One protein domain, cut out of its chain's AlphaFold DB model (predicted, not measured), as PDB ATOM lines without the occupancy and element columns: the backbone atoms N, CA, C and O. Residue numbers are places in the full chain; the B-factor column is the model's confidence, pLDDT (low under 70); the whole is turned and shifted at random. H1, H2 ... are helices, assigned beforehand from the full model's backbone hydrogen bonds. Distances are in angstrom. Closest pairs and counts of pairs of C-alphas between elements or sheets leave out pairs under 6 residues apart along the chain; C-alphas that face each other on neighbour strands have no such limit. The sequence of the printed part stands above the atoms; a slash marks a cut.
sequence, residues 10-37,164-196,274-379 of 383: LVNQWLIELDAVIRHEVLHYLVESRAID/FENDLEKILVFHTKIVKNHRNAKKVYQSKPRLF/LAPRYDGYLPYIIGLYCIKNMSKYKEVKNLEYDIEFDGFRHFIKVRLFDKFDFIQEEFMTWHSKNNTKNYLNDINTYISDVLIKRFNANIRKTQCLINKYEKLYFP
ATOM      1  N   LEU A  10     105.310  44.673  69.203       80.19
ATOM      2  CA  LEU A  10     104.873  46.055  69.421       80.19
ATOM      3  C   LEU A  10     104.145  46.230  70.761       80.19
ATOM      4  O   LEU A  10     104.408  47.177  71.494       80.19
ATOM      5  N   VAL A  11     103.220  45.320  71.087       81.62
ATOM      6  CA  VAL A  11     102.493  45.375  72.362       81.62
ATOM      7  C   VAL A  11     103.447  45.109  73.519       81.62
ATOM      8  O   VAL A  11     103.399  45.831  74.504       81.62
ATOM      9  N   ASN A  12     104.331  44.121  73.404       82.69
ATOM     10  CA  ASN A  12     105.282  43.779  74.461       82.69
ATOM     11  C   ASN A  12     106.236  44.946  74.757       82.69
ATOM     12  O   ASN A  12     106.412  45.285  75.926       82.69
ATOM     13  N   GLN A  13     106.754  45.610  73.720       85.25
ATOM     14  CA  GLN A  13     107.568  46.816  73.867       85.25
ATOM     15  C   GLN A  13     106.773  47.951  74.522       85.25
ATOM     16  O   GLN A  13     107.217  48.515  75.517       85.25
ATOM     17  N   TRP A  14     105.553  48.220  74.049       88.94
ATOM     18  CA  TRP A  14     104.689  49.237  74.652       88.94
ATOM     19  C   TRP A  14     104.402  48.968  76.136       88.94
ATOM     20  O   TRP A  14     104.323  49.902  76.927       88.94
ATOM     21  N   LEU A  15     104.256  47.706  76.551       89.25
ATOM     22  CA  LEU A  15     104.050  47.374  77.964       89.25
ATOM     23  C   LEU A  15     105.294  47.631  78.819       89.25
ATOM     24  O   LEU A  15     105.132  48.044  79.963       89.25
ATOM     25  N   ILE A  16     106.501  47.404  78.290       90.25
ATOM     26  CA  ILE A  16     107.758  47.748  78.977       90.25
ATOM     27  C   ILE A  16     107.847  49.263  79.165       90.25
ATOM     28  O   ILE A  16     108.089  49.739  80.273       90.25
ATOM     29  N   GLU A  17     107.589  50.017  78.098       91.06
ATOM     30  CA  GLU A  17     107.617  51.479  78.124       91.06
ATOM     31  C   GLU A  17     106.578  52.042  79.095       91.06
ATOM     32  O   GLU A  17     106.885  52.904  79.912       91.06
ATOM     33  N   LEU A  18     105.359  51.506  79.063       92.31
ATOM     34  CA  LEU A  18     104.275  51.941  79.933       92.31
ATOM     35  C   LEU A  18     104.536  51.618  81.406       92.31
ATOM     36  O   LEU A  18     104.173  52.409  82.275       92.31
ATOM     37  N   ASP A  19     105.162  50.475  81.697       93.88
ATOM     38  CA  ASP A  19     105.596  50.139  83.052       93.88
ATOM     39  C   ASP A  19     106.615  51.170  83.551       93.88
ATOM     40  O   ASP A  19     106.416  51.743  84.619       93.88
ATOM     41  N   ALA A  20     107.639  51.482  82.749       92.62
ATOM     42  CA  ALA A  20     108.644  52.490  83.084       92.62
ATOM     43  C   ALA A  20     108.033  53.884  83.298       92.62
ATOM     44  O   ALA A  20     108.320  54.524  84.308       92.62
ATOM     45  N   VAL A  21     107.131  54.314  82.412       93.88
ATOM     46  CA  VAL A  21     106.418  55.595  82.530       93.88
ATOM     47  C   VAL A  21     105.584  55.650  83.806       93.88
ATOM     48  O   VAL A  21     105.632  56.638  84.523       93.88
ATOM     49  N   ILE A  22     104.856  54.588  84.164       95.19
ATOM     50  CA  ILE A  22     104.065  54.586  85.405       95.19
ATOM     51  C   ILE A  22     104.964  54.681  86.640       95.19
ATOM     52  O   ILE A  22     104.608  55.376  87.590       95.19
ATOM     53  N   ARG A  23     106.118  54.003  86.654       94.06
ATOM     54  CA  ARG A  23     107.088  54.129  87.759       94.06
ATOM     55  C   ARG A  23     107.632  55.541  87.859       94.06
ATOM     56  O   ARG A  23     107.699  56.079  88.960       94.06
ATOM     57  N   HIS A  24     107.989  56.108  86.716       94.25
ATOM     58  CA  HIS A  24     108.467  57.469  86.606       94.25
ATOM     59  C   HIS A  24     107.422  58.463  87.134       94.25
ATOM     60  O   HIS A  24     107.733  59.224  88.036       94.25
ATOM     61  N   GLU A  25     106.165  58.376  86.694       95.31
ATOM     62  CA  GLU A  25     105.086  59.266  87.146       95.31
ATOM     63  C   GLU A  25     104.770  59.127  88.640       95.31
ATOM     64  O   GLU A  25     104.468  60.114  89.306       95.31
ATOM     65  N   VAL A  26     104.851  57.909  89.192       95.62
ATOM     66  CA  VAL A  26     104.721  57.694  90.642       95.62
ATOM     67  C   VAL A  26     105.844  58.400  91.399       95.62
ATOM     68  O   VAL A  26     105.583  59.023  92.426       95.62
ATOM     69  N   LEU A  27     107.084  58.299  90.917       93.31
ATOM     70  CA  LEU A  27     108.230  58.947  91.549       93.31
ATOM     71  C   LEU A  27     108.182  60.464  91.389       93.31
ATOM     72  O   LEU A  27     108.352  61.152  92.383       93.31
ATOM     73  N   HIS A  28     107.879  60.967  90.192       91.88
ATOM     74  CA  HIS A  28     107.647  62.386  89.937       91.88
ATOM     75  C   HIS A  28     106.629  62.945  90.933       91.88
ATOM     76  O   HIS A  28     106.926  63.902  91.635       91.88
ATOM     77  N   TYR A  29     105.461  62.304  91.063       92.38
ATOM     78  CA  TYR A  29     104.430  62.717  92.020       92.38
ATOM     79  C   TYR A  29     104.941  62.750  93.472       92.38
ATOM     80  O   TYR A  29     104.625  63.670  94.221       92.38
ATOM     81  N   LEU A  30     105.731  61.754  93.889       91.81
ATOM     82  CA  LEU A  30     106.290  61.711  95.245       91.81
ATOM     83  C   LEU A  30     107.316  62.820  95.494       91.81
ATOM     84  O   LEU A  30     107.321  63.404  96.575       91.81
ATOM     85  N   VAL A  31     108.178  63.098  94.516       88.25
ATOM     86  CA  VAL A  31     109.176  64.169  94.606       88.25
ATOM     87  C   VAL A  31     108.479  65.530  94.622       88.25
ATOM     88  O   VAL A  31     108.777  66.342  95.491       88.25
ATOM     89  N   GLU A  32     107.497  65.745  93.747       86.19
ATOM     90  CA  GLU A  32     106.679  66.963  93.687       86.19
ATOM     91  C   GLU A  32     105.951  67.223  95.011       86.19
ATOM     92  O   GLU A  32     106.088  68.294  95.598       86.19
ATOM     93  N   SER A  33     105.255  66.213  95.544       85.94
ATOM     94  CA  SER A  33     104.567  66.313  96.837       85.94
ATOM     95  C   SER A  33     105.524  66.681  97.972       85.94
ATOM     96  O   SER A  33     105.173  67.477  98.836       85.94
ATOM     97  N   ARG A  34     106.736  66.115  97.981       86.38
ATOM     98  CA  ARG A  34     107.737  66.390  99.022       86.38
ATOM     99  C   ARG A  34     108.380  67.762  98.879       86.38
ATOM    100  O   ARG A  34     108.691  68.368  99.898       86.38
ATOM    101  N   ALA A  35     108.568  68.244  97.656       82.75
ATOM    102  CA  ALA A  35     109.041  69.600  97.406       82.75
ATOM    103  C   ALA A  35     108.037  70.633  97.931       82.75
ATOM    104  O   ALA A  35     108.417  71.532  98.677       82.75
ATOM    105  N   ILE A  36     106.744  70.426  97.645       80.12
ATOM    106  CA  ILE A  36     105.651  71.242  98.190       80.12
ATOM    107  C   ILE A  36     105.672  71.226  99.726       80.12
ATOM    108  O   ILE A  36     105.630  72.286 100.348       80.12
ATOM    109  N   ASP A  37     105.780  70.046 100.344       80.12
ATOM    110  CA  ASP A  37     105.826  69.920 101.809       80.12
ATOM    111  C   ASP A  37     107.062  70.598 102.429       80.12
ATOM    112  O   ASP A  37     106.991  71.095 103.555       80.12
ATOM    113  N   PHE A 164     110.519  66.106  84.814       81.56
ATOM    114  CA  PHE A 164     109.722  66.126  83.586       81.56
ATOM    115  C   PHE A 164     108.531  65.189  83.692       81.56
ATOM    116  O   PHE A 164     108.705  63.978  83.705       81.56
ATOM    117  N   GLU A 165     107.314  65.723  83.696       86.38
ATOM    118  CA  GLU A 165     106.125  64.879  83.629       86.38
ATOM    119  C   GLU A 165     105.782  64.413  82.210       86.38
ATOM    120  O   GLU A 165     106.052  65.066  81.197       86.38
ATOM    121  N   ASN A 166     105.100  63.276  82.140       92.25
ATOM    122  CA  ASN A 166     104.475  62.789  80.926       92.25
ATOM    123  C   ASN A 166     103.047  63.315  80.762       92.25
ATOM    124  O   ASN A 166     102.256  63.404  81.702       92.25
ATOM    125  N   ASP A 167     102.648  63.491  79.504       92.75
ATOM    126  CA  ASP A 167     101.258  63.738  79.133       92.75
ATOM    127  C   ASP A 167     100.427  62.443  79.253       92.75
ATOM    128  O   ASP A 167     100.270  61.659  78.303       92.75
ATOM    129  N   LEU A 168      99.885  62.209  80.454       93.94
ATOM    130  CA  LEU A 168      99.055  61.044  80.774       93.94
ATOM    131  C   LEU A 168      97.827  60.909  79.862       93.94
ATOM    132  O   LEU A 168      97.353  59.794  79.634       93.94
ATOM    133  N   GLU A 169      97.305  62.010  79.319       92.38
ATOM    134  CA  GLU A 169      96.146  61.983  78.428       92.38
ATOM    135  C   GLU A 169      96.521  61.410  77.065       92.38
ATOM    136  O   GLU A 169      95.850  60.493  76.578       92.38
ATOM    137  N   LYS A 170      97.622  61.886  76.470       92.50
ATOM    138  CA  LYS A 170      98.136  61.324  75.214       92.50
ATOM    139  C   LYS A 170      98.502  59.851  75.373       92.50
ATOM    140  O   LYS A 170      98.177  59.053  74.491       92.50
ATOM    141  N   ILE A 171      99.104  59.469  76.501       93.31
ATOM    142  CA  ILE A 171      99.406  58.064  76.821       93.31
ATOM    143  C   ILE A 171      98.125  57.231  76.900       93.31
ATOM    144  O   ILE A 171      98.067  56.138  76.335       93.31
ATOM    145  N   LEU A 172      97.080  57.734  77.562       91.06
ATOM    146  CA  LEU A 172      95.803  57.038  77.700       91.06
ATOM    147  C   LEU A 172      95.113  56.823  76.341       91.06
ATOM    148  O   LEU A 172      94.655  55.711  76.041       91.06
ATOM    149  N   VAL A 173      95.081  57.857  75.495       89.56
ATOM    150  CA  VAL A 173      94.553  57.773  74.120       89.56
ATOM    151  C   VAL A 173      95.344  56.753  73.305       89.56
ATOM    152  O   VAL A 173      94.764  55.864  72.676       89.56
ATOM    153  N   PHE A 174      96.675  56.831  73.339       90.31
ATOM    154  CA  PHE A 174      97.529  55.923  72.584       90.31
ATOM    155  C   PHE A 174      97.396  54.468  73.062       90.31
ATOM    156  O   PHE A 174      97.187  53.568  72.244       90.31
ATOM    157  N   HIS A 175      97.412  54.231  74.378       89.56
ATOM    158  CA  HIS A 175      97.251  52.903  74.975       89.56
ATOM    159  C   HIS A 175      95.938  52.244  74.536       89.56
ATOM    160  O   HIS A 175      95.924  51.111  74.050       89.56
ATOM    161  N   THR A 176      94.819  52.959  74.669       86.69
ATOM    162  CA  THR A 176      93.493  52.426  74.319       86.69
ATOM    163  C   THR A 176      93.356  52.176  72.819       86.69
ATOM    164  O   THR A 176      92.767  51.167  72.413       86.69
ATOM    165  N   LYS A 177      93.980  53.011  71.982       84.50
ATOM    166  CA  LYS A 177      94.016  52.813  70.532       84.50
ATOM    167  C   LYS A 177      94.868  51.622  70.112       84.50
ATOM    168  O   LYS A 177      94.395  50.849  69.279       84.50
ATOM    169  N   ILE A 178      96.058  51.421  70.687       83.94
ATOM    170  CA  ILE A 178      96.865  50.209  70.448       83.94
ATOM    171  C   ILE A 178      96.021  48.971  70.734       83.94
ATOM    172  O   ILE A 178      95.928  48.071  69.901       83.94
ATOM    173  N   VAL A 179      95.338  48.955  71.880       79.38
ATOM    174  CA  VAL A 179      94.480  47.839  72.282       79.38
ATOM    175  C   VAL A 179      93.348  47.614  71.280       79.38
ATOM    176  O   VAL A 179      93.122  46.481  70.848       79.38
ATOM    177  N   LYS A 180      92.631  48.675  70.893       79.12
ATOM    178  CA  LYS A 180      91.506  48.598  69.949       79.12
ATOM    179  C   LYS A 180      91.960  48.153  68.561       79.12
ATOM    180  O   LYS A 180      91.352  47.260  67.975       79.12
ATOM    181  N   ASN A 181      93.031  48.741  68.042       78.38
ATOM    182  CA  ASN A 181      93.547  48.442  66.711       78.38
ATOM    183  C   ASN A 181      94.124  47.038  66.630       78.38
ATOM    184  O   ASN A 181      93.813  46.322  65.682       78.38
ATOM    185  N   HIS A 182      94.871  46.604  67.644       76.69
ATOM    186  CA  HIS A 182      95.403  45.250  67.674       76.69
ATOM    187  C   HIS A 182      94.278  44.202  67.759       76.69
ATOM    188  O   HIS A 182      94.305  43.213  67.032       76.69
ATOM    189  N   ARG A 183      93.216  44.453  68.544       74.81
ATOM    190  CA  ARG A 183      92.013  43.596  68.551       74.81
ATOM    191  C   ARG A 183      91.291  43.551  67.199       74.81
ATOM    192  O   ARG A 183      90.713  42.523  66.867       74.81
ATOM    193  N   ASN A 184      91.324  44.646  66.443       78.38
ATOM    194  CA  ASN A 184      90.652  44.777  65.149       78.38
ATOM    195  C   ASN A 184      91.568  44.479  63.946       78.38
ATOM    196  O   ASN A 184      91.160  44.744  62.818       78.38
ATOM    197  N   ALA A 185      92.797  43.991  64.171       74.19
ATOM    198  CA  ALA A 185      93.825  43.797  63.141       74.19
ATOM    199  C   ALA A 185      94.055  45.035  62.241       74.19
ATOM    200  O   ALA A 185      94.320  44.920  61.045       74.19
ATOM    201  N   LYS A 186      93.940  46.241  62.813       74.94
ATOM    202  CA  LYS A 186      94.158  47.519  62.119       74.94
ATOM    203  C   LYS A 186      95.561  48.055  62.393       74.94
ATOM    204  O   LYS A 186      96.091  47.887  63.492       74.94
ATOM    205  N   LYS A 187      96.135  48.764  61.416       70.94
ATOM    206  CA  LYS A 187      97.385  49.515  61.607       70.94
ATOM    207  C   LYS A 187      97.193  50.638  62.635       70.94
ATOM    208  O   LYS A 187      96.119  51.237  62.736       70.94
ATOM    209  N   VAL A 188      98.242  50.929  63.401       67.56
ATOM    210  CA  VAL A 188      98.290  52.064  64.332       67.56
ATOM    211  C   VAL A 188      98.837  53.271  63.568       67.56
ATOM    212  O   VAL A 188     100.028  53.348  63.319       67.56
ATOM    213  N   TYR A 189      97.955  54.186  63.157       66.56
ATOM    214  CA  TYR A 189      98.325  55.404  62.410       66.56
ATOM    215  C   TYR A 189      98.604  56.624  63.305       66.56
ATOM    216  O   TYR A 189      98.802  57.720  62.800       66.56
ATOM    217  N   GLN A 190      98.528  56.475  64.629       70.75
ATOM    218  CA  GLN A 190      98.762  57.583  65.554       70.75
ATOM    219  C   GLN A 190     100.224  57.603  65.967       70.75
ATOM    220  O   GLN A 190     100.771  56.543  66.274       70.75
ATOM    221  N   SER A 191     100.818  58.794  66.001       78.25
ATOM    222  CA  SER A 191     102.148  58.981  66.565       78.25
ATOM    223  C   SER A 191     102.157  58.548  68.029       78.25
ATOM    224  O   SER A 191     101.227  58.827  68.796       78.25
ATOM    225  N   LYS A 192     103.205  57.814  68.394       84.31
ATOM    226  CA  LYS A 192     103.496  57.474  69.783       84.31
ATOM    227  C   LYS A 192     103.768  58.781  70.546       84.31
ATOM    228  O   LYS A 192     104.451  59.649  70.002       84.31
ATOM    229  N   PRO A 193     103.214  58.972  71.757       87.06
ATOM    230  CA  PRO A 193     103.562  60.132  72.568       87.06
ATOM    231  C   PRO A 193     105.040  60.081  72.956       87.06
ATOM    232  O   PRO A 193     105.578  58.997  73.179       87.06
ATOM    233  N   ARG A 194     105.674  61.251  73.083       85.62
ATOM    234  CA  ARG A 194     106.999  61.356  73.702       85.62
ATOM    235  C   ARG A 194     106.903  60.864  75.145       85.62
ATOM    236  O   ARG A 194     105.968  61.245  75.850       85.62
ATOM    237  N   LEU A 195     107.847  60.019  75.546       87.75
ATOM    238  CA  LEU A 195     107.876  59.416  76.872       87.75
ATOM    239  C   LEU A 195     109.105  59.897  77.640       87.75
ATOM    240  O   LEU A 195     110.232  59.740  77.171       87.75
ATOM    241  N   PHE A 196     108.880  60.420  78.838       86.56
ATOM    242  CA  PHE A 196     109.916  60.650  79.830       86.56
ATOM    243  C   PHE A 196     109.979  59.456  80.776       86.56
ATOM    244  O   PHE A 196     108.966  58.949  81.263       86.56
ATOM    245  N   LEU A 274     104.302  45.527  86.627       89.00
ATOM    246  CA  LEU A 274     103.187  45.984  87.471       89.00
ATOM    247  C   LEU A 274     101.860  45.319  87.102       89.00
ATOM    248  O   LEU A 274     100.973  45.155  87.949       89.00
ATOM    249  N   ALA A 275     101.705  44.955  85.830       84.50
ATOM    250  CA  ALA A 275     100.567  44.201  85.347       84.50
ATOM    251  C   ALA A 275     101.001  43.117  84.345       84.50
ATOM    252  O   ALA A 275     101.696  43.402  83.371       84.50
ATOM    253  N   PRO A 276     100.528  41.865  84.514       70.44
ATOM    254  CA  PRO A 276     100.844  40.769  83.597       70.44
ATOM    255  C   PRO A 276     100.027  40.818  82.295       70.44
ATOM    256  O   PRO A 276     100.174  39.948  81.438       70.44
ATOM    257  N   ARG A 277      99.090  41.766  82.178       76.38
ATOM    258  CA  ARG A 277      98.175  41.915  81.044       76.38
ATOM    259  C   ARG A 277      98.081  43.379  80.654       76.38
ATOM    260  O   ARG A 277      98.121  44.248  81.524       76.38
ATOM    261  N   TYR A 278      97.876  43.625  79.364       75.56
ATOM    262  CA  TYR A 278      97.797  44.976  78.816       75.56
ATOM    263  C   TYR A 278      96.695  45.825  79.467       75.56
ATOM    264  O   TYR A 278      96.917  46.990  79.767       75.56
ATOM    265  N   ASP A 279      95.530  45.237  79.757       78.19
ATOM    266  CA  ASP A 279      94.389  45.927  80.367       78.19
ATOM    267  C   ASP A 279      94.628  46.276  81.841       78.19
ATOM    268  O   ASP A 279      93.934  47.119  82.406       78.19
ATOM    269  N   GLY A 280      95.632  45.658  82.469       87.31
ATOM    270  CA  GLY A 280      95.988  45.913  83.859       87.31
ATOM    271  C   GLY A 280      96.688  47.253  84.094       87.31
ATOM    272  O   GLY A 280      96.699  47.701  85.246       87.31
ATOM    273  N   TYR A 281      97.209  47.891  83.038       91.38
ATOM    274  CA  TYR A 281      97.868  49.199  83.104       91.38
ATOM    275  C   TYR A 281      96.890  50.374  83.072       91.38
ATOM    276  O   TYR A 281      97.108  51.364  83.765       91.38
ATOM    277  N   LEU A 282      95.773  50.241  82.350       91.44
ATOM    278  CA  LEU A 282      94.738  51.273  82.246       91.44
ATOM    279  C   LEU A 282      94.258  51.801  83.621       91.44
ATOM    280  O   LEU A 282      94.174  53.018  83.787       91.44
ATOM    281  N   PRO A 283      94.010  50.946  84.640       93.69
ATOM    282  CA  PRO A 283      93.730  51.403  85.998       93.69
ATOM    283  C   PRO A 283      94.798  52.316  86.604       93.69
ATOM    284  O   PRO A 283      94.436  53.277  87.274       93.69
ATOM    285  N   TYR A 284      96.085  52.033  86.378       95.81
ATOM    286  CA  TYR A 284      97.168  52.837  86.945       95.81
ATOM    287  C   TYR A 284      97.232  54.218  86.295       95.81
ATOM    288  O   TYR A 284      97.277  55.205  87.020       95.81
ATOM    289  N   ILE A 285      97.141  54.289  84.960       94.81
ATOM    290  CA  ILE A 285      97.156  55.554  84.203       94.81
ATOM    291  C   ILE A 285      95.984  56.445  84.631       94.81
ATOM    292  O   ILE A 285      96.179  57.605  84.975       94.81
ATOM    293  N   ILE A 286      94.763  55.892  84.667       95.69
ATOM    294  CA  ILE A 286      93.570  56.649  85.080       95.69
ATOM    295  C   ILE A 286      93.673  57.066  86.551       95.69
ATOM    296  O   ILE A 286      93.301  58.186  86.895       95.69
ATOM    297  N   GLY A 287      94.158  56.178  87.425       96.88
ATOM    298  CA  GLY A 287      94.352  56.494  88.836       96.88
ATOM    299  C   GLY A 287      95.363  57.624  89.041       96.88
ATOM    300  O   GLY A 287      95.052  58.561  89.766       96.88
ATOM    301  N   LEU A 288      96.512  57.581  88.353       96.56
ATOM    302  CA  LEU A 288      97.519  58.651  88.366       96.56
ATOM    303  C   LEU A 288      96.933  59.965  87.852       96.56
ATOM    304  O   LEU A 288      97.061  60.984  88.517       96.56
ATOM    305  N   TYR A 289      96.211  59.928  86.728       95.44
ATOM    306  CA  TYR A 289      95.563  61.113  86.168       95.44
ATOM    307  C   TYR A 289      94.603  61.772  87.167       95.44
ATOM    308  O   TYR A 289      94.616  62.990  87.331       95.44
ATOM    309  N   CYS A 290      93.799  60.975  87.879       95.44
ATOM    310  CA  CYS A 290      92.902  61.498  88.908       95.44
ATOM    311  C   CYS A 290      93.668  62.063  90.113       95.44
ATOM    312  O   CYS A 290      93.259  63.094  90.636       95.44
ATOM    313  N   ILE A 291      94.742  61.402  90.555       94.75
ATOM    314  CA  ILE A 291      95.547  61.826  91.711       94.75
ATOM    315  C   ILE A 291      96.287  63.137  91.409       94.75
ATOM    316  O   ILE A 291      96.148  64.082  92.176       94.75
ATOM    317  N   LYS A 292      96.978  63.247  90.265       91.25
ATOM    318  CA  LYS A 292      97.695  64.480  89.874       91.25
ATOM    319  C   LYS A 292      96.756  65.680  89.692       91.25
ATOM    320  O   LYS A 292      97.146  66.811  89.922       91.25
ATOM    321  N   ASN A 293      95.494  65.443  89.322       91.25
ATOM    322  CA  ASN A 293      94.491  66.502  89.158       91.25
ATOM    323  C   ASN A 293      93.601  66.695  90.399       91.25
ATOM    324  O   ASN A 293      92.546  67.318  90.293       91.25
ATOM    325  N   MET A 294      93.971  66.145  91.561       90.81
ATOM    326  CA  MET A 294      93.115  66.152  92.754       90.81
ATOM    327  C   MET A 294      92.769  67.558  93.244       90.81
ATOM    328  O   MET A 294      91.610  67.797  93.587       90.81
ATOM    329  N   SER A 295      93.726  68.486  93.189       87.12
ATOM    330  CA  SER A 295      93.535  69.898  93.551       87.12
ATOM    331  C   SER A 295      92.437  70.590  92.742       87.12
ATOM    332  O   SER A 295      91.758  71.477  93.246       87.12
ATOM    333  N   LYS A 296      92.180  70.135  91.512       88.88
ATOM    334  CA  LYS A 296      91.172  70.737  90.630       88.88
ATOM    335  C   LYS A 296      89.737  70.441  91.050       88.88
ATOM    336  O   LYS A 296      88.827  71.127  90.609       88.88
ATOM    337  N   TYR A 297      89.499  69.389  91.834       90.56
ATOM    338  CA  TYR A 297      88.142  68.950  92.190       90.56
ATOM    339  C   TYR A 297      87.939  68.703  93.685       90.56
ATOM    340  O   TYR A 297      86.879  68.215  94.095       90.56
ATOM    341  N   LYS A 298      88.963  68.975  94.495       87.81
ATOM    342  CA  LYS A 298      88.935  68.847  95.945       87.81
ATOM    343  C   LYS A 298      90.046  69.703  96.548       87.81
ATOM    344  O   LYS A 298      91.170  69.663  96.066       87.81
ATOM    345  N   GLU A 299      89.748  70.380  97.653       80.94
ATOM    346  CA  GLU A 299      90.766  71.063  98.457       80.94
ATOM    347  C   GLU A 299      91.855  70.084  98.916       80.94
ATOM    348  O   GLU A 299      91.573  69.013  99.478       80.94
ATOM    349  N   VAL A 300      93.109  70.464  98.679       75.38
ATOM    350  CA  VAL A 300      94.292  69.740  99.139       75.38
ATOM    351  C   VAL A 300      95.040  70.639 100.116       75.38
ATOM    352  O   VAL A 300      95.261  71.818  99.859       75.38
ATOM    353  N   LYS A 301      95.390  70.085 101.279       68.38
ATOM    354  CA  LYS A 301      96.095  70.813 102.337       68.38
ATOM    355  C   LYS A 301      97.441  71.328 101.804       68.38
ATOM    356  O   LYS A 301      98.137  70.570 101.139       68.38
ATOM    357  N   ASN A 302      97.802  72.566 102.150       60.94
ATOM    358  CA  ASN A 302      99.057  73.233 101.764       60.94
ATOM    359  C   ASN A 302      99.208  73.538 100.260       60.94
ATOM    360  O   ASN A 302     100.307  73.848  99.815       60.94
ATOM    361  N   LEU A 303      98.122  73.474  99.485       62.47
ATOM    362  CA  LEU A 303      98.117  73.827  98.069       62.47
ATOM    363  C   LEU A 303      97.030  74.867  97.788       62.47
ATOM    364  O   LEU A 303      95.840  74.552  97.810       62.47
ATOM    365  N   GLU A 304      97.443  76.103  97.513       57.34
ATOM    366  CA  GLU A 304      96.554  77.173  97.052       57.34
ATOM    367  C   GLU A 304      96.321  77.026  95.541       57.34
ATOM    368  O   GLU A 304      96.948  77.694  94.723       57.34
ATOM    369  N   TYR A 305      95.438  76.102  95.161       67.19
ATOM    370  CA  TYR A 305      94.928  76.008  93.794       67.19
ATOM    371  C   TYR A 305      93.439  76.328  93.767       67.19
ATOM    372  O   TYR A 305      92.679  75.849  94.612       67.19
ATOM    373  N   ASP A 306      93.016  77.072  92.747       68.69
ATOM    374  CA  ASP A 306      91.601  77.282  92.478       68.69
ATOM    375  C   ASP A 306      90.943  75.952  92.088       68.69
ATOM    376  O   ASP A 306      91.363  75.260  91.154       68.69
ATOM    377  N   ILE A 307      89.887  75.588  92.815       81.81
ATOM    378  CA  ILE A 307      89.075  74.418  92.492       81.81
ATOM    379  C   ILE A 307      88.341  74.700  91.175       81.81
ATOM    380  O   ILE A 307      87.396  75.483  91.129       81.81
ATOM    381  N   GLU A 308      88.760  74.034  90.099       88.44
ATOM    382  CA  GLU A 308      88.159  74.168  88.763       88.44
ATOM    383  C   GLU A 308      86.788  73.474  88.639       88.44
ATOM    384  O   GLU A 308      85.978  73.840  87.787       88.44
ATOM    385  N   PHE A 309      86.526  72.438  89.444       89.75
ATOM    386  CA  PHE A 309      85.331  71.597  89.339       89.75
ATOM    387  C   PHE A 309      84.561  71.523  90.658       89.75
ATOM    388  O   PHE A 309      85.145  71.222  91.694       89.75
ATOM    389  N   ASP A 310      83.225  71.587  90.595       88.56
ATOM    390  CA  ASP A 310      82.297  71.461  91.746       88.56
ATOM    391  C   ASP A 310      82.343  70.103  92.491       88.56
ATOM    392  O   ASP A 310      81.473  69.777  93.300       88.56
ATOM    393  N   GLY A 311      83.313  69.250  92.170       92.12
ATOM    394  CA  GLY A 311      83.572  67.980  92.825       92.12
ATOM    395  C   GLY A 311      83.961  66.875  91.850       92.12
ATOM    396  O   GLY A 311      83.913  67.009  90.623       92.12
ATOM    397  N   PHE A 312      84.288  65.710  92.412       94.19
ATOM    398  CA  PHE A 312      84.806  64.571  91.649       94.19
ATOM    399  C   PHE A 312      83.863  64.080  90.538       94.19
ATOM    400  O   PHE A 312      84.308  63.632  89.484       94.19
ATOM    401  N   ARG A 313      82.543  64.194  90.734       94.81
ATOM    402  CA  ARG A 313      81.554  63.844  89.704       94.81
ATOM    403  C   ARG A 313      81.650  64.765  88.485       94.81
ATOM    404  O   ARG A 313      81.598  64.272  87.359       94.81
ATOM    405  N   HIS A 314      81.761  66.075  88.711       94.94
ATOM    406  CA  HIS A 314      81.895  67.061  87.639       94.94
ATOM    407  C   HIS A 314      83.222  66.836  86.895       94.94
ATOM    408  O   HIS A 314      83.215  66.691  85.672       94.94
ATOM    409  N   PHE A 315      84.317  66.631  87.635       95.56
ATOM    410  CA  PHE A 315      85.612  66.246  87.070       95.56
ATOM    411  C   PHE A 315      85.532  64.986  86.195       95.56
ATOM    412  O   PHE A 315      85.982  65.008  85.053       95.56
ATOM    413  N   ILE A 316      84.915  63.895  86.672       96.06
ATOM    414  CA  ILE A 316      84.779  62.660  85.880       96.06
ATOM    415  C   ILE A 316      84.007  62.905  84.591       96.06
ATOM    416  O   ILE A 316      84.383  62.366  83.550       96.06
ATOM    417  N   LYS A 317      82.931  63.691  84.645       94.81
ATOM    418  CA  LYS A 317      82.153  63.998  83.450       94.81
ATOM    419  C   LYS A 317      83.030  64.705  82.413       94.81
ATOM    420  O   LYS A 317      83.223  64.173  81.328       94.81
ATOM    421  N   VAL A 318      83.631  65.832  82.787       94.00
ATOM    422  CA  VAL A 318      84.323  66.719  81.841       94.00
ATOM    423  C   VAL A 318      85.695  66.183  81.429       94.00
ATOM    424  O   VAL A 318      86.053  66.210  80.254       94.00
ATOM    425  N   ARG A 319      86.493  65.683  82.380       93.81
ATOM    426  CA  ARG A 319      87.893  65.295  82.134       93.81
ATOM    427  C   ARG A 319      88.074  63.844  81.723       93.81
ATOM    428  O   ARG A 319      89.120  63.516  81.174       93.81
ATOM    429  N   LEU A 320      87.091  62.978  81.979       93.69
ATOM    430  CA  LEU A 320      87.179  61.559  81.634       93.69
ATOM    431  C   LEU A 320      86.106  61.151  80.619       93.69
ATOM    432  O   LEU A 320      86.443  60.723  79.520       93.69
ATOM    433  N   PHE A 321      84.822  61.283  80.953       94.44
ATOM    434  CA  PHE A 321      83.732  60.799  80.101       94.44
ATOM    435  C   PHE A 321      83.628  61.566  78.775       94.44
ATOM    436  O   PHE A 321      83.644  60.947  77.714       94.44
ATOM    437  N   ASP A 322      83.578  62.896  78.820       92.56
ATOM    438  CA  ASP A 322      83.432  63.739  77.627       92.56
ATOM    439  C   ASP A 322      84.700  63.716  76.752       92.56
ATOM    440  O   ASP A 322      84.628  63.939  75.547       92.56
ATOM    441  N   LYS A 323      85.857  63.399  77.349       90.56
ATOM    442  CA  LYS A 323      87.170  63.474  76.698       90.56
ATOM    443  C   LYS A 323      87.645  62.172  76.052       90.56
ATOM    444  O   LYS A 323      88.385  62.223  75.072       90.56
ATOM    445  N   PHE A 324      87.285  61.015  76.606       90.81
ATOM    446  CA  PHE A 324      87.809  59.736  76.132       90.81
ATOM    447  C   PHE A 324      86.723  58.854  75.513       90.81
ATOM    448  O   PHE A 324      85.937  58.219  76.221       90.81
ATOM    449  N   ASP A 325      86.777  58.712  74.186       88.56
ATOM    450  CA  ASP A 325      85.841  57.914  73.382       88.56
ATOM    451  C   ASP A 325      85.635  56.494  73.918       88.56
ATOM    452  O   ASP A 325      84.521  55.979  73.916       88.56
ATOM    453  N   PHE A 326      86.687  55.842  74.428       88.19
ATOM    454  CA  PHE A 326      86.565  54.473  74.935       88.19
ATOM    455  C   PHE A 326      85.610  54.371  76.138       88.19
ATOM    456  O   PHE A 326      84.969  53.337  76.316       88.19
ATOM    457  N   ILE A 327      85.488  55.425  76.952       91.56
ATOM    458  CA  ILE A 327      84.547  55.472  78.079       91.56
ATOM    459  C   ILE A 327      83.121  55.667  77.551       91.56
ATOM    460  O   ILE A 327      82.187  55.036  78.049       91.56
ATOM    461  N   GLN A 328      82.948  56.485  76.512       91.81
ATOM    462  CA  GLN A 328      81.655  56.675  75.851       91.81
ATOM    463  C   GLN A 328      81.189  55.388  75.155       91.81
ATOM    464  O   GLN A 328      80.033  54.993  75.285       91.81
ATOM    465  N   GLU A 329      82.092  54.659  74.494       89.94
ATOM    466  CA  GLU A 329      81.811  53.348  73.891       89.94
ATOM    467  C   GLU A 329      81.375  52.309  74.942       89.94
ATOM    468  O   GLU A 329      80.438  51.526  74.725       89.94
ATOM    469  N   GLU A 330      82.022  52.308  76.110       89.88
ATOM    470  CA  GLU A 330      81.614  51.481  77.248       89.88
ATOM    471  C   GLU A 330      80.225  51.865  77.765       89.88
ATOM    472  O   GLU A 330      79.433  50.972  78.086       89.88
ATOM    473  N   PHE A 331      79.901  53.159  77.798       92.69
ATOM    474  CA  PHE A 331      78.562  53.631  78.131       92.69
ATOM    475  C   PHE A 331      77.521  53.163  77.114       92.69
ATOM    476  O   PHE A 331      76.511  52.609  77.528       92.69
ATOM    477  N   MET A 332      77.772  53.265  75.807       90.00
ATOM    478  CA  MET A 332      76.835  52.771  74.781       90.00
ATOM    479  C   MET A 332      76.570  51.265  74.930       90.00
ATOM    480  O   MET A 332      75.439  50.783  74.794       90.00
ATOM    481  N   THR A 333      77.605  50.507  75.297       88.19
ATOM    482  CA  THR A 333      77.488  49.074  75.602       88.19
ATOM    483  C   THR A 333      76.703  48.813  76.891       88.19
ATOM    484  O   THR A 333      75.997  47.811  76.998       88.19
ATOM    485  N   TRP A 334      76.836  49.672  77.899       90.81
ATOM    486  CA  TRP A 334      76.079  49.576  79.145       90.81
ATOM    487  C   TRP A 334      74.612  49.983  78.947       90.81
ATOM    488  O   TRP A 334      73.719  49.269  79.391       90.81
ATOM    489  N   HIS A 335      74.351  51.074  78.230       87.44
ATOM    490  CA  HIS A 335      73.018  51.600  77.950       87.44
ATOM    491  C   HIS A 335      72.173  50.597  77.156       87.44
ATOM    492  O   HIS A 335      71.076  50.239  77.583       87.44
ATOM    493  N   SER A 336      72.728  50.027  76.077       86.19
ATOM    494  CA  SER A 336      72.051  48.992  75.276       86.19
ATOM    495  C   SER A 336      71.659  47.738  76.071       86.19
ATOM    496  O   SER A 336      70.704  47.059  75.711       86.19
ATOM    497  N   LYS A 337      72.357  47.431  77.172       84.94
ATOM    498  CA  LYS A 337      72.024  46.300  78.054       84.94
ATOM    499  C   LYS A 337      70.940  46.618  79.080       84.94
ATOM    500  O   LYS A 337      70.316  45.687  79.579       84.94
ATOM    501  N   ASN A 338      70.733  47.892  79.406       82.31
ATOM    502  CA  ASN A 338      69.776  48.317  80.430       82.31
ATOM    503  C   ASN A 338      68.422  48.774  79.852       82.31
ATOM    504  O   ASN A 338      67.487  48.963  80.623       82.31
ATOM    505  N   ASN A 339      68.279  48.868  78.519       67.56
ATOM    506  CA  ASN A 339      66.998  49.063  77.812       67.56
ATOM    507  C   ASN A 339      66.152  50.252  78.321       67.56
ATOM    508  O   ASN A 339      64.923  50.201  78.407       67.56
ATOM    509  N   THR A 340      66.817  51.347  78.665       69.12
ATOM    510  CA  THR A 340      66.218  52.558  79.229       69.12
ATOM    511  C   THR A 340      65.833  53.566  78.139       69.12
ATOM    512  O   THR A 340      66.505  53.701  77.120       69.12
ATOM    513  N   LYS A 341      64.720  54.291  78.335       69.31
ATOM    514  CA  LYS A 341      64.194  55.267  77.353       69.31
ATOM    515  C   LYS A 341      64.812  56.671  77.461       69.31
ATOM    516  O   LYS A 341      64.581  57.484  76.573       69.31
ATOM    517  N   ASN A 342      65.537  56.989  78.540       79.31
ATOM    518  CA  ASN A 342      66.020  58.348  78.821       79.31
ATOM    519  C   ASN A 342      67.551  58.417  78.913       79.31
ATOM    520  O   ASN A 342      68.138  58.314  79.989       79.31
ATOM    521  N   TYR A 343      68.162  58.716  77.769       80.69
ATOM    522  CA  TYR A 343      69.607  58.787  77.575       80.69
ATOM    523  C   TYR A 343      70.338  59.717  78.564       80.69
ATOM    524  O   TYR A 343      71.416  59.381  79.049       80.69
ATOM    525  N   LEU A 344      69.759  60.874  78.914       80.44
ATOM    526  CA  LEU A 344      70.412  61.834  79.816       80.44
ATOM    527  C   LEU A 344      70.437  61.334  81.268       80.44
ATOM    528  O   LEU A 344      71.457  61.453  81.954       80.44
ATOM    529  N   ASN A 345      69.331  60.747  81.732       83.31
ATOM    530  CA  ASN A 345      69.282  60.117  83.053       83.31
ATOM    531  C   ASN A 345      70.241  58.925  83.126       83.31
ATOM    532  O   ASN A 345      70.897  58.725  84.150       83.31
ATOM    533  N   ASP A 346      70.388  58.190  82.027       86.31
ATOM    534  CA  ASP A 346      71.293  57.050  81.942       86.31
ATOM    535  C   ASP A 346      72.760  57.463  82.012       86.31
ATOM    536  O   ASP A 346      73.525  56.816  82.723       86.31
ATOM    537  N   ILE A 347      73.158  58.561  81.358       90.00
ATOM    538  CA  ILE A 347      74.515  59.117  81.495       90.00
ATOM    539  C   ILE A 347      74.783  59.498  82.951       90.00
ATOM    540  O   ILE A 347      75.799  59.106  83.526       90.00
ATOM    541  N   ASN A 348      73.868  60.249  83.572       89.94
ATOM    542  CA  ASN A 348      74.035  60.694  84.954       89.94
ATOM    543  C   ASN A 348      74.139  59.513  85.929       89.94
ATOM    544  O   ASN A 348      74.970  59.554  86.844       89.94
ATOM    545  N   THR A 349      73.336  58.469  85.711       90.44
ATOM    546  CA  THR A 349      73.361  57.216  86.478       90.44
ATOM    547  C   THR A 349      74.666  56.465  86.238       90.44
ATOM    548  O   THR A 349      75.353  56.104  87.185       90.44
ATOM    549  N   TYR A 350      75.087  56.304  84.983       93.56
ATOM    550  CA  TYR A 350      76.330  55.620  84.634       93.56
ATOM    551  C   TYR A 350      77.559  56.300  85.246       93.56
ATOM    552  O   TYR A 350      78.411  55.634  85.841       93.56
ATOM    553  N   ILE A 351      77.638  57.631  85.167       94.19
ATOM    554  CA  ILE A 351      78.716  58.393  85.802       94.19
ATOM    555  C   ILE A 351      78.718  58.129  87.312       94.19
ATOM    556  O   ILE A 351      79.751  57.754  87.868       94.19
ATOM    557  N   SER A 352      77.566  58.284  87.966       92.44
ATOM    558  CA  SER A 352      77.479  58.260  89.431       92.44
ATOM    559  C   SER A 352      77.657  56.853  90.012       92.44
ATOM    560  O   SER A 352      78.385  56.665  90.986       92.44
ATOM    561  N   ASP A 353      77.054  55.847  89.383       90.44
ATOM    562  CA  ASP A 353      76.986  54.491  89.924       90.44
ATOM    563  C   ASP A 353      78.037  53.538  89.373       90.44
ATOM    564  O   ASP A 353      78.338  52.542  90.040       90.44
ATOM    565  N   VAL A 354      78.598  53.821  88.194       94.19
ATOM    566  CA  VAL A 354      79.580  52.952  87.535       94.19
ATOM    567  C   VAL A 354      80.950  53.616  87.487       94.19
ATOM    568  O   VAL A 354      81.910  53.067  88.038       94.19
ATOM    569  N   LEU A 355      81.066  54.796  86.867       95.81
ATOM    570  CA  LEU A 355      82.371  55.429  86.654       95.81
ATOM    571  C   LEU A 355      83.017  55.893  87.952       95.81
ATOM    572  O   LEU A 355      84.179  55.564  88.174       95.81
ATOM    573  N   ILE A 356      82.278  56.568  88.837       96.00
ATOM    574  CA  ILE A 356      82.810  56.995  90.141       96.00
ATOM    575  C   ILE A 356      83.326  55.790  90.933       96.00
ATOM    576  O   ILE A 356      84.452  55.817  91.430       96.00
ATOM    577  N   LYS A 357      82.551  54.699  91.023       95.44
ATOM    578  CA  LYS A 357      82.976  53.488  91.752       95.44
ATOM    579  C   LYS A 357      84.240  52.882  91.140       95.44
ATOM    580  O   LYS A 357      85.177  52.551  91.868       95.44
ATOM    581  N   ARG A 358      84.292  52.778  89.810       95.81
ATOM    582  CA  ARG A 358      85.453  52.252  89.081       95.81
ATOM    583  C   ARG A 358      86.694  53.122  89.263       95.81
ATOM    584  O   ARG A 358      87.765  52.596  89.545       95.81
ATOM    585  N   PHE A 359      86.571  54.433  89.107       96.44
ATOM    586  CA  PHE A 359      87.708  55.343  89.190       96.44
ATOM    587  C   PHE A 359      88.201  55.520  90.622       96.44
ATOM    588  O   PHE A 359      89.409  55.538  90.827       96.44
ATOM    589  N   ASN A 360      87.324  55.457  91.625       96.56
ATOM    590  CA  ASN A 360      87.752  55.326  93.019       96.56
ATOM    591  C   ASN A 360      88.553  54.038  93.268       96.56
ATOM    592  O   ASN A 360      89.541  54.061  94.000       96.56
ATOM    593  N   ALA A 361      88.173  52.912  92.657       96.75
ATOM    594  CA  ALA A 361      88.961  51.682  92.752       96.75
ATOM    595  C   ALA A 361      90.333  51.819  92.065       96.75
ATOM    596  O   ALA A 361      91.335  51.359  92.614       96.75
ATOM    597  N   ASN A 362      90.394  52.492  90.912       96.88
ATOM    598  CA  ASN A 362      91.648  52.798  90.220       96.88
ATOM    599  C   ASN A 362      92.556  53.701  91.068       96.88
ATOM    600  O   ASN A 362      93.721  53.364  91.255       96.88
ATOM    601  N   ILE A 363      92.015  54.779  91.648       97.56
ATOM    602  CA  ILE A 363      92.734  55.674  92.569       97.56
ATOM    603  C   ILE A 363      93.309  54.876  93.737       97.56
ATOM    604  O   ILE A 363      94.504  54.954  93.990       97.56
ATOM    605  N   ARG A 364      92.508  54.039  94.412       97.62
ATOM    606  CA  ARG A 364      92.997  53.201  95.525       97.62
ATOM    607  C   ARG A 364      94.118  52.258  95.092       97.62
ATOM    608  O   ARG A 364      95.104  52.109  95.808       97.62
ATOM    609  N   LYS A 365      93.981  51.627  93.923       95.94
ATOM    610  CA  LYS A 365      95.005  50.735  93.368       95.94
ATOM    611  C   LYS A 365      96.315  51.486  93.108       95.94
ATOM    612  O   LYS A 365      97.376  50.979  93.462       95.94
ATOM    613  N   THR A 366      96.238  52.679  92.523       97.38
ATOM    614  CA  THR A 366      97.404  53.539  92.288       97.38
ATOM    615  C   THR A 366      97.992  54.058  93.596       97.38
ATOM    616  O   THR A 366      99.203  54.006  93.760       97.38
ATOM    617  N   GLN A 367      97.175  54.452  94.573       97.12
ATOM    618  CA  GLN A 367      97.658  54.890  95.882       97.12
ATOM    619  C   GLN A 367      98.440  53.783  96.600       97.12
ATOM    620  O   GLN A 367      99.482  54.046  97.187       97.12
ATOM    621  N   CYS A 368      97.997  52.524  96.512       96.75
ATOM    622  CA  CYS A 368      98.774  51.397  97.035       96.75
ATOM    623  C   CYS A 368     100.158  51.279  96.371       96.75
ATOM    624  O   CYS A 368     101.123  50.915  97.041       96.75
ATOM    625  N   LEU A 369     100.259  51.574  95.070       96.25
ATOM    626  CA  LEU A 369     101.533  51.594  94.353       96.25
ATOM    627  C   LEU A 369     102.410  52.767  94.809       96.25
ATOM    628  O   LEU A 369     103.574  52.542  95.128       96.25
ATOM    629  N   ILE A 370     101.841  53.972  94.908       96.94
ATOM    630  CA  ILE A 370     102.524  55.171  95.419       96.94
ATOM    631  C   ILE A 370     103.089  54.897  96.812       96.94
ATOM    632  O   ILE A 370     104.292  55.001  97.007       96.94
ATOM    633  N   ASN A 371     102.269  54.409  97.746       96.06
ATOM    634  CA  ASN A 371     102.702  54.107  99.113       96.06
ATOM    635  C   ASN A 371     103.804  53.031  99.161       96.06
ATOM    636  O   ASN A 371     104.642  53.029 100.060       96.06
ATOM    637  N   LYS A 372     103.803  52.074  98.220       94.62
ATOM    638  CA  LYS A 372     104.874  51.071  98.110       94.62
ATOM    639  C   LYS A 372     106.190  51.722  97.682       94.62
ATOM    640  O   LYS A 372     107.234  51.357  98.211       94.62
ATOM    641  N   TYR A 373     106.134  52.640  96.723       93.81
ATOM    642  CA  TYR A 373     107.304  53.349  96.207       93.81
ATOM    643  C   TYR A 373     107.831  54.345  97.223       93.81
ATOM    644  O   TYR A 373     109.034  54.400  97.444       93.81
ATOM    645  N   GLU A 374     106.933  55.042  97.909       93.19
ATOM    646  CA  GLU A 374     107.279  55.934  99.000       93.19
ATOM    647  C   GLU A 374     108.088  55.202 100.070       93.19
ATOM    648  O   GLU A 374     109.210  55.592 100.364       93.19
ATOM    649  N   LYS A 375     107.590  54.063 100.562       92.19
ATOM    650  CA  LYS A 375     108.317  53.248 101.548       92.19
ATOM    651  C   LYS A 375     109.657  52.719 101.040       92.19
ATOM    652  O   LYS A 375     110.557  52.492 101.840       92.19
ATOM    653  N   LEU A 376     109.761  52.441  99.742       90.56
ATOM    654  CA  LEU A 376     110.952  51.834  99.152       90.56
ATOM    655  C   LEU A 376     112.066  52.859  98.911       90.56
ATOM    656  O   LEU A 376     113.232  52.543  99.132       90.56
ATOM    657  N   TYR A 377     111.714  54.051  98.433       89.62
ATOM    658  CA  TYR A 377     112.671  55.055  97.965       89.62
ATOM    659  C   TYR A 377     112.799  56.253  98.899       89.62
ATOM    660  O   TYR A 377     113.825  56.925  98.870       89.62
ATOM    661  N   PHE A 378     111.809  56.487  99.755       86.81
ATOM    662  CA  PHE A 378     111.808  57.549 100.753       86.81
ATOM    663  C   PHE A 378     111.463  56.974 102.134       86.81
ATOM    664  O   PHE A 378     110.442  57.355 102.721       86.81
ATOM    665  N   PRO A 379     112.264  56.018 102.651       78.00
ATOM    666  CA  PRO A 379     112.070  55.545 104.013       78.00
ATOM    667  C   PRO A 379     112.115  56.752 104.958       78.00
ATOM    668  O   PRO A 379     112.935  57.650 104.778       78.00
TER     669      PRO A 379
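AT A GLANCE: This is residues 10 to 37, 164 to 196 and 274 to 379 of the 383 residues of an uncharacterized protein of Vibrio anguillarum (UniProt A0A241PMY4). H1, H2 and H3 make a loose up-and-down bundle, and the long H6 crosses H1 and H3 nearly at right angles. H4 and H5 pack on the early part of H6. The compact printed part has 167 residues, six named helices and no named strand, class all helix, with a radius of gyration of the C-alphas of 17.1 A and spans of 53 by 40 by 25 A.

HOW THE PARTS SIT: H1, residues 10 to 37, touches H3, residues 282 to 292, with residues 22 to 29 alone; the closest C-alphas, Ile 22 and Ile 285, are 7.1 A apart. H2, residues 168 to 183, runs opposite ways to H3 at a shallow tilt of 12 degrees. The hub H6, residues 343 to 377, touches H3, about perpendicular at 83 degrees; C-alphas 287 and 363 are closest, at 4.2 A. H6 also touches H4, residues 312 to 321, and H5, residues 325 to 338. Every O i to N i+4 pair is within hydrogen-bond range in H1 to H4, 9 of 10 in H5, 29 of 31 in H6.

IN THESE COORDINATES: H1 runs 40.2 A from C-alpha 10 at (104.873, 46.055, 69.421). H6 runs 47.8 A to C-alpha 377 at (112.671, 55.055, 97.965).

THE WHOLE: The printed part has two cuts: across the first, where 126 residues are not printed, C-alphas 37 and 164 are 19.0 A apart, and across the second, where 77 residues are not printed, C-alphas 196 and 274 are 17.9 A apart. H3 to H4 is a long link. Residues 188 to 189, 301 to 306 and 339 to 341 have pLDDT under 70.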